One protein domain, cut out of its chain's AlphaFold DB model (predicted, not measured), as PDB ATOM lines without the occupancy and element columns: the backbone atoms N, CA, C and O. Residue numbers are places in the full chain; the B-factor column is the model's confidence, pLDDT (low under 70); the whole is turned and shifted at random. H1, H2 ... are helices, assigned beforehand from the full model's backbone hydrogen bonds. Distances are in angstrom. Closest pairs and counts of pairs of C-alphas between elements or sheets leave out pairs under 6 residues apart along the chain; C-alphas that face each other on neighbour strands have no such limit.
ATOM      1  N   LYS A   2     -17.936-121.751 -23.363       51.41
ATOM      2  CA  LYS A   2     -18.084-120.417 -22.725       51.41
ATOM      3  C   LYS A   2     -17.002-119.380 -23.105       51.41
ATOM      4  O   LYS A   2     -17.319-118.211 -23.281       51.41
ATOM      5  N   LYS A   3     -15.745-119.809 -23.294       51.69
ATOM      6  CA  LYS A   3     -14.623-118.923 -23.680       51.69
ATOM      7  C   LYS A   3     -14.719-118.400 -25.124       51.69
ATOM      8  O   LYS A   3     -14.338-117.267 -25.374       51.69
ATOM      9  N   ALA A   4     -15.270-119.193 -26.048       55.28
ATOM     10  CA  ALA A   4     -15.451-118.780 -27.443       55.28
ATOM     11  C   ALA A   4     -16.548-117.710 -27.575       55.28
ATOM     12  O   ALA A   4     -16.366-116.729 -28.280       55.28
ATOM     13  N   ILE A   5     -17.639-117.845 -26.812       61.44
ATOM     14  CA  ILE A   5     -18.754-116.883 -26.805       61.44
ATOM     15  C   ILE A   5     -18.302-115.505 -26.289       61.44
ATOM     16  O   ILE A   5     -18.682-114.481 -26.851       61.44
ATOM     17  N   ALA A   6     -17.448-115.471 -25.261       59.09
ATOM     18  CA  ALA A   6     -16.914-114.223 -24.714       59.09
ATOM     19  C   ALA A   6     -16.008-113.474 -25.708       59.09
ATOM     20  O   ALA A   6     -16.096-112.254 -25.812       59.09
ATOM     21  N   ILE A   7     -15.177-114.198 -26.467       63.19
ATOM     22  CA  ILE A   7     -14.296-113.610 -27.488       63.19
ATOM     23  C   ILE A   7     -15.123-113.058 -28.655       63.19
ATOM     24  O   ILE A   7     -14.875-111.941 -29.102       63.19
ATOM     25  N   THR A   8     -16.154-113.785 -29.098       61.81
ATOM     26  CA  THR A   8     -17.047-113.321 -30.167       61.81
ATOM     27  C   THR A   8     -17.831-112.074 -29.759       61.81
ATOM     28  O   THR A   8     -17.932-111.145 -30.552       61.81
ATOM     29  N   LEU A   9     -18.333-111.998 -28.521       61.16
ATOM     30  CA  LEU A   9     -19.022-110.806 -28.005       61.16
ATOM     31  C   LEU A   9     -18.083-109.600 -27.853       61.16
ATOM     32  O   LEU A   9     -18.482-108.479 -28.162       61.16
ATOM     33  N   MET A  10     -16.832-109.817 -27.437       61.16
ATOM     34  CA  MET A  10     -15.819-108.756 -27.383       61.16
ATOM     35  C   MET A  10     -15.454-108.241 -28.779       61.16
ATOM     36  O   MET A  10     -15.386-107.031 -28.982       61.16
ATOM     37  N   ALA A  11     -15.276-109.136 -29.753       61.19
ATOM     38  CA  ALA A  11     -15.009-108.762 -31.139       61.19
ATOM     39  C   ALA A  11     -16.198-108.013 -31.766       61.19
ATOM     40  O   ALA A  11     -15.998-106.995 -32.426       61.19
ATOM     41  N   LEU A  12     -17.435-108.448 -31.498       59.19
ATOM     42  CA  LEU A  12     -18.640-107.746 -31.951       59.19
ATOM     43  C   LEU A  12     -18.765-106.356 -31.310       59.19
ATOM     44  O   LEU A  12     -19.114-105.396 -31.991       59.19
ATOM     45  N   GLY A  13     -18.443-106.235 -30.017       60.12
ATOM     46  CA  GLY A  13     -18.431-104.960 -29.300       60.12
ATOM     47  C   GLY A  13     -17.376-103.990 -29.838       60.12
ATOM     48  O   GLY A  13     -17.668-102.813 -30.041       60.12
ATOM     49  N   LEU A  14     -16.174-104.484 -30.149       60.59
ATOM     50  CA  LEU A  14     -15.103-103.688 -30.756       60.59
ATOM     51  C   LEU A  14     -15.469-103.211 -32.171       60.59
ATOM     52  O   LEU A  14     -15.248-102.042 -32.492       60.59
ATOM     53  N   LEU A  15     -16.087-104.072 -32.985       60.25
ATOM     54  CA  LEU A  15     -16.565-103.720 -34.330       60.25
ATOM     55  C   LEU A  15     -17.750-102.741 -34.300       60.25
ATOM     56  O   LEU A  15     -17.837-101.844 -35.137       60.25
ATOM     57  N   ALA A  16     -18.652-102.860 -33.323       61.16
ATOM     58  CA  ALA A  16     -19.760-101.921 -33.155       61.16
ATOM     59  C   ALA A  16     -19.270-100.520 -32.742       61.16
ATOM     60  O   ALA A  16     -19.764 -99.509 -33.247       61.16
ATOM     61  N   VAL A  17     -18.264-100.448 -31.864       61.91
ATOM     62  CA  VAL A  17     -17.662 -99.179 -31.426       61.91
ATOM     63  C   VAL A  17     -16.832 -98.532 -32.541       61.91
ATOM     64  O   VAL A  17     -16.895 -97.311 -32.704       61.91
ATOM     65  N   SER A  18     -16.095 -99.312 -33.342       60.97
ATOM     66  CA  SER A  18     -15.323 -98.769 -34.469       60.97
ATOM     67  C   SER A  18     -16.231 -98.216 -35.573       60.97
ATOM     68  O   SER A  18     -16.011 -97.097 -36.035       60.97
ATOM     69  N   CYS A  19     -17.307 -98.927 -35.922       62.47
ATOM     70  CA  CYS A  19     -18.299 -98.466 -36.895       62.47
ATOM     71  C   CYS A  19     -18.968 -97.153 -36.472       62.47
ATOM     72  O   CYS A  19     -19.239 -96.305 -37.319       62.47
ATOM     73  N   ASN A  20     -19.216 -96.954 -35.174       70.00
ATOM     74  CA  ASN A  20     -19.787 -95.701 -34.678       70.00
ATOM     75  C   ASN A  20     -18.811 -94.523 -34.780       70.00
ATOM     76  O   ASN A  20     -19.236 -93.422 -35.125       70.00
ATOM     77  N   ARG A  21     -17.512 -94.737 -34.535       71.31
ATOM     78  CA  ARG A  21     -16.497 -93.683 -34.715       71.31
ATOM     79  C   ARG A  21     -16.312 -93.325 -36.183       71.31
ATOM     80  O   ARG A  21     -16.251 -92.143 -36.500       71.31
ATOM     81  N   GLN A  22     -16.286 -94.327 -37.060       75.56
ATOM     82  CA  GLN A  22     -16.166 -94.097 -38.497       75.56
ATOM     83  C   GLN A  22     -17.375 -93.315 -39.022       75.56
ATOM     84  O   GLN A  22     -17.202 -92.265 -39.618       75.56
ATOM     85  N   LYS A  23     -18.599 -93.731 -38.673       79.88
ATOM     86  CA  LYS A  23     -19.824 -93.003 -39.045       79.88
ATOM     87  C   LYS A  23     -19.878 -91.581 -38.486       79.88
ATOM     88  O   LYS A  23     -20.448 -90.699 -39.123       79.88
ATOM     89  N   ALA A  24     -19.330 -91.348 -37.294       74.44
ATOM     90  CA  ALA A  24     -19.234 -90.007 -36.727       74.44
ATOM     91  C   ALA A  24     -18.239 -89.137 -37.509       74.44
ATOM     92  O   ALA A  24     -18.573 -88.006 -37.850       74.44
ATOM     93  N   LEU A  25     -17.065 -89.677 -37.853       76.88
ATOM     94  CA  LEU A  25     -16.089 -89.000 -38.713       76.88
ATOM     95  C   LEU A  25     -16.655 -88.721 -40.106       76.88
ATOM     96  O   LEU A  25     -16.514 -87.608 -40.601       76.88
ATOM     97  N   ASP A  26     -17.362 -89.679 -40.699       82.25
ATOM     98  CA  ASP A  26     -17.989 -89.513 -42.009       82.25
ATOM     99  C   ASP A  26     -19.029 -88.384 -41.982       82.25
ATOM    100  O   ASP A  26     -19.092 -87.577 -42.903       82.25
ATOM    101  N   ARG A  27     -19.806 -88.262 -40.894       78.50
ATOM    102  CA  ARG A  27     -20.755 -87.150 -40.707       78.50
ATOM    103  C   ARG A  27     -20.061 -85.802 -40.525       78.50
ATOM    104  O   ARG A  27     -20.511 -84.821 -41.102       78.50
ATOM    105  N   ILE A  28     -18.976 -85.763 -39.754       78.56
ATOM    106  CA  ILE A  28     -18.150 -84.561 -39.550       78.56
ATOM    107  C   ILE A  28     -17.540 -84.103 -40.880       78.56
ATOM    108  O   ILE A  28     -17.540 -82.916 -41.182       78.56
ATOM    109  N   MET A  29     -17.060 -85.039 -41.700       80.81
ATOM    110  CA  MET A  29     -16.447 -84.742 -42.997       80.81
ATOM    111  C   MET A  29     -17.472 -84.434 -44.097       80.81
ATOM    112  O   MET A  29     -17.130 -83.770 -45.077       80.81
ATOM    113  N   ALA A  30     -18.715 -84.902 -43.946       86.38
ATOM    114  CA  ALA A  30     -19.822 -84.580 -44.843       86.38
ATOM    115  C   ALA A  30     -20.396 -83.171 -44.612       86.38
ATOM    116  O   ALA A  30     -21.042 -82.636 -45.511       86.38
ATOM    117  N   ASP A  31     -20.164 -82.567 -43.442       88.00
ATOM    118  CA  ASP A  31     -20.603 -81.206 -43.132       88.00
ATOM    119  C   ASP A  31     -19.652 -80.162 -43.766       88.00
ATOM    120  O   ASP A  31     -18.473 -80.081 -43.395       88.00
ATOM    121  N   PRO A  32     -20.135 -79.320 -44.703       86.38
ATOM    122  CA  PRO A  32     -19.319 -78.295 -45.352       86.38
ATOM    123  C   PRO A  32     -18.737 -77.250 -44.388       86.38
ATOM    124  O   PRO A  32     -17.617 -76.774 -44.607       86.38
ATOM    125  N   GLN A  33     -19.468 -76.883 -43.329       87.31
ATOM    126  CA  GLN A  33     -18.997 -75.916 -42.333       87.31
ATOM    127  C   GLN A  33     -17.860 -76.514 -41.514       87.31
ATOM    128  O   GLN A  33     -16.824 -75.874 -41.329       87.31
ATOM    129  N   MET A  34     -18.016 -77.768 -41.095       84.06
ATOM    130  CA  MET A  34     -16.995 -78.478 -40.334       84.06
ATOM    131  C   MET A  34     -15.738 -78.740 -41.170       84.06
ATOM    132  O   MET A  34     -14.624 -78.523 -40.698       84.06
ATOM    133  N   LYS A  35     -15.896 -79.107 -42.447       83.62
ATOM    134  CA  LYS A  35     -14.773 -79.244 -43.383       83.62
ATOM    135  C   LYS A  35     -14.000 -77.931 -43.542       83.62
ATOM    136  O   LYS A  35     -12.769 -77.937 -43.542       83.62
ATOM    137  N   SER A  36     -14.716 -76.812 -43.648       85.69
ATOM    138  CA  SER A  36     -14.109 -75.480 -43.759       85.69
ATOM    139  C   SER A  36     -13.395 -75.077 -42.471       85.69
ATOM    140  O   SER A  36     -12.291 -74.543 -42.527       85.69
ATOM    141  N   TYR A  37     -13.985 -75.388 -41.316       87.88
ATOM    142  CA  TYR A  37     -13.381 -75.160 -40.008       87.88
ATOM    143  C   TYR A  37     -12.082 -75.954 -39.833       87.88
ATOM    144  O   TYR A  37     -11.046 -75.365 -39.540       87.88
ATOM    145  N   ILE A  38     -12.100 -77.263 -40.098       85.44
ATOM    146  CA  ILE A  38     -10.915 -78.128 -39.995       85.44
ATOM    147  C   ILE A  38      -9.806 -77.641 -40.932       85.44
ATOM    148  O   ILE A  38      -8.662 -77.508 -40.505       85.44
ATOM    149  N   MET A  39     -10.138 -77.322 -42.189       85.25
ATOM    150  CA  MET A  39      -9.162 -76.777 -43.137       85.25
ATOM    151  C   MET A  39      -8.598 -75.435 -42.649       85.25
ATOM    152  O   MET A  39      -7.393 -75.208 -42.718       85.25
ATOM    153  N   GLY A  40      -9.452 -74.560 -42.115       87.38
ATOM    154  CA  GLY A  40      -9.046 -73.285 -41.534       87.38
ATOM    155  C   GLY A  40      -8.080 -73.455 -40.362       87.38
ATOM    156  O   GLY A  40      -7.058 -72.777 -40.320       87.38
ATOM    157  N   GLU A  41      -8.353 -74.389 -39.448       88.38
ATOM    158  CA  GLU A  41      -7.453 -74.707 -38.334       88.38
ATOM    159  C   GLU A  41      -6.125 -75.301 -38.821       88.38
ATOM    160  O   GLU A  41      -5.062 -74.880 -38.366       88.38
ATOM    161  N   MET A  42      -6.156 -76.219 -39.793       83.62
ATOM    162  CA  MET A  42      -4.943 -76.787 -40.391       83.62
ATOM    163  C   MET A  42      -4.057 -75.708 -41.017       83.62
ATOM    164  O   MET A  42      -2.835 -75.739 -40.858       83.62
ATOM    165  N   LEU A  43      -4.671 -74.732 -41.686       89.56
ATOM    166  CA  LEU A  43      -3.975 -73.619 -42.317       89.56
ATOM    167  C   LEU A  43      -3.444 -72.586 -41.320       89.56
ATOM    168  O   LEU A  43      -2.665 -71.740 -41.732       89.56
ATOM    169  N   LYS A  44      -3.777 -72.624 -40.024       91.00
ATOM    170  CA  LYS A  44      -3.109 -71.749 -39.038       91.00
ATOM    171  C   LYS A  44      -1.659 -72.152 -38.781       91.00
ATOM    172  O   LYS A  44      -0.874 -71.327 -38.323       91.00
ATOM    173  N   SER A  45      -1.304 -73.403 -39.064       92.19
ATOM    174  CA  SER A  45       0.057 -73.896 -38.900       92.19
ATOM    175  C   SER A  45       0.949 -73.465 -40.064       92.19
ATOM    176  O   SER A  45       0.684 -73.798 -41.221       92.19
ATOM    177  N   GLU A  46       2.054 -72.784 -39.754       88.56
ATOM    178  CA  GLU A  46       3.060 -72.392 -40.751       88.56
ATOM    179  C   GLU A  46       3.710 -73.603 -41.433       88.56
ATOM    180  O   GLU A  46       3.994 -73.559 -42.628       88.56
ATOM    181  N   THR A  47       3.872 -74.724 -40.724       91.56
ATOM    182  CA  THR A  47       4.414 -75.953 -41.324       91.56
ATOM    183  C   THR A  47       3.451 -76.555 -42.341       91.56
ATOM    184  O   THR A  47       3.872 -76.956 -43.422       91.56
ATOM    185  N   THR A  48       2.152 -76.560 -42.038       88.62
ATOM    186  CA  THR A  48       1.120 -77.056 -42.953       88.62
ATOM    187  C   THR A  48       0.995 -76.153 -44.176       88.62
ATOM    188  O   THR A  48       0.884 -76.651 -45.294       88.62
ATOM    189  N   LYS A  49       1.056 -74.827 -43.990       87.81
ATOM    190  CA  LYS A  49       1.092 -73.866 -45.100       87.81
ATOM    191  C   LYS A  49       2.285 -74.113 -46.018       87.81
ATOM    192  O   LYS A  49       2.096 -74.161 -47.229       87.81
ATOM    193  N   ALA A  50       3.480 -74.290 -45.453       86.31
ATOM    194  CA  ALA A  50       4.688 -74.559 -46.227       86.31
ATOM    195  C   ALA A  50       4.568 -75.870 -47.015       86.31
ATOM    196  O   ALA A  50       4.774 -75.875 -48.221       86.31
ATOM    197  N   GLN A  51       4.116 -76.951 -46.374       88.06
ATOM    198  CA  GLN A  51       3.913 -78.243 -47.040       88.06
ATOM    199  C   GLN A  51       2.874 -78.178 -48.164       88.06
ATOM    200  O   GLN A  51       3.053 -78.793 -49.214       88.06
ATOM    201  N   LEU A  52       1.784 -77.435 -47.962       86.00
ATOM    202  CA  LEU A  52       0.782 -77.218 -49.002       86.00
ATOM    203  C   LEU A  52       1.345 -76.388 -50.153       86.00
ATOM    204  O   LEU A  52       1.114 -76.739 -51.305       86.00
ATOM    205  N   ALA A  53       2.091 -75.322 -49.859       84.56
ATOM    206  CA  ALA A  53       2.752 -74.518 -50.877       84.56
ATOM    207  C   ALA A  53       3.731 -75.372 -51.694       84.56
ATOM    208  O   ALA A  53       3.633 -75.390 -52.917       84.56
ATOM    209  N   ASP A  54       4.592 -76.147 -51.033       87.19
ATOM    210  CA  ASP A  54       5.532 -77.058 -51.687       87.19
ATOM    211  C   ASP A  54       4.803 -78.081 -52.561       87.19
ATOM    212  O   ASP A  54       5.181 -78.303 -53.708       87.19
ATOM    213  N   SER A  55       3.711 -78.667 -52.060       84.94
ATOM    214  CA  SER A  55       2.901 -79.617 -52.828       84.94
ATOM    215  C   SER A  55       2.242 -78.975 -54.047       84.94
ATOM    216  O   SER A  55       2.157 -79.613 -55.092       84.94
ATOM    217  N   ILE A  56       1.759 -77.738 -53.923       84.12
ATOM    218  CA  ILE A  56       1.135 -76.993 -55.022       84.12
ATOM    219  C   ILE A  56       2.184 -76.638 -56.077       84.12
ATOM    220  O   ILE A  56       1.949 -76.852 -57.261       84.12
ATOM    221  N   PHE A  57       3.354 -76.149 -55.658       84.38
ATOM    222  CA  PHE A  57       4.441 -75.792 -56.570       84.38
ATOM    223  C   PHE A  57       5.160 -77.007 -57.165       84.38
ATOM    224  O   PHE A  57       5.811 -76.872 -58.198       84.38
ATOM    225  N   ALA A  58       5.051 -78.188 -56.561       87.19
ATOM    226  CA  ALA A  58       5.528 -79.433 -57.160       87.19
ATOM    227  C   ALA A  58       4.568 -79.971 -58.237       87.19
ATOM    228  O   ALA A  58       4.995 -80.720 -59.121       87.19
ATOM    229  N   ASP A  59       3.285 -79.597 -58.192       89.38
ATOM    230  CA  ASP A  59       2.299 -80.029 -59.176       89.38
ATOM    231  C   ASP A  59       2.419 -79.204 -60.463       89.38
ATOM    232  O   ASP A  59       2.043 -78.030 -60.555       89.38
TER     233      ASP A  59
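What this domain is: This is residues 2 to 59 of the 113 residues of an uncharacterized protein of candidate division Zixibacteria bacterium (UniProt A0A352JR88). A long helix, H1, sticks out with residues 2 to 27 and makes most of the length; beyond it come two shorter helices, H2 and H3, each about perpendicular to the one before. The printed part has 58 residues with three named helices and no named strand: all helix. It is extended, with a radius of gyration of the C-alphas of 19.5 A and spans of 60 by 25 by 20 A.

How they stand to each other: H1, residues 2 to 30, and H2, residues 32 to 42, only just touch, with 3 pairs of C-alphas within 8 A, and only at the corner, H1 with residues 28 to 29 alone. The closest C-alphas, of Met 29 and Lys 35, are 5.8 A apart; the lines are about perpendicular, at 89 degrees. H3, residues 46 to 58, is close to H2 but not clearly touching: the closest C-alphas, of Met 42 and Thr 48, are 6.6 A apart, the lines about perpendicular at 77 degrees. H1 and H3 are apart. In H1, H2 and H3 every O i to N i+4 pair is within hydrogen-bond range.

Where its parts are: H1 runs 42.1 A from C-alpha 2 at (-18.084, -120.417, -22.725). H2 measures 15.3 A. H3 measures 18.0 A, ending at C-alpha 58 at (5.528, -79.433, -57.160).

The domain as a whole: The C-alphas farthest apart, of Lys 2 and Phe 57, are 60.4 A apart. The printed part has no cut, and both links are tight. Residues 2 to 19 have pLDDT under 70.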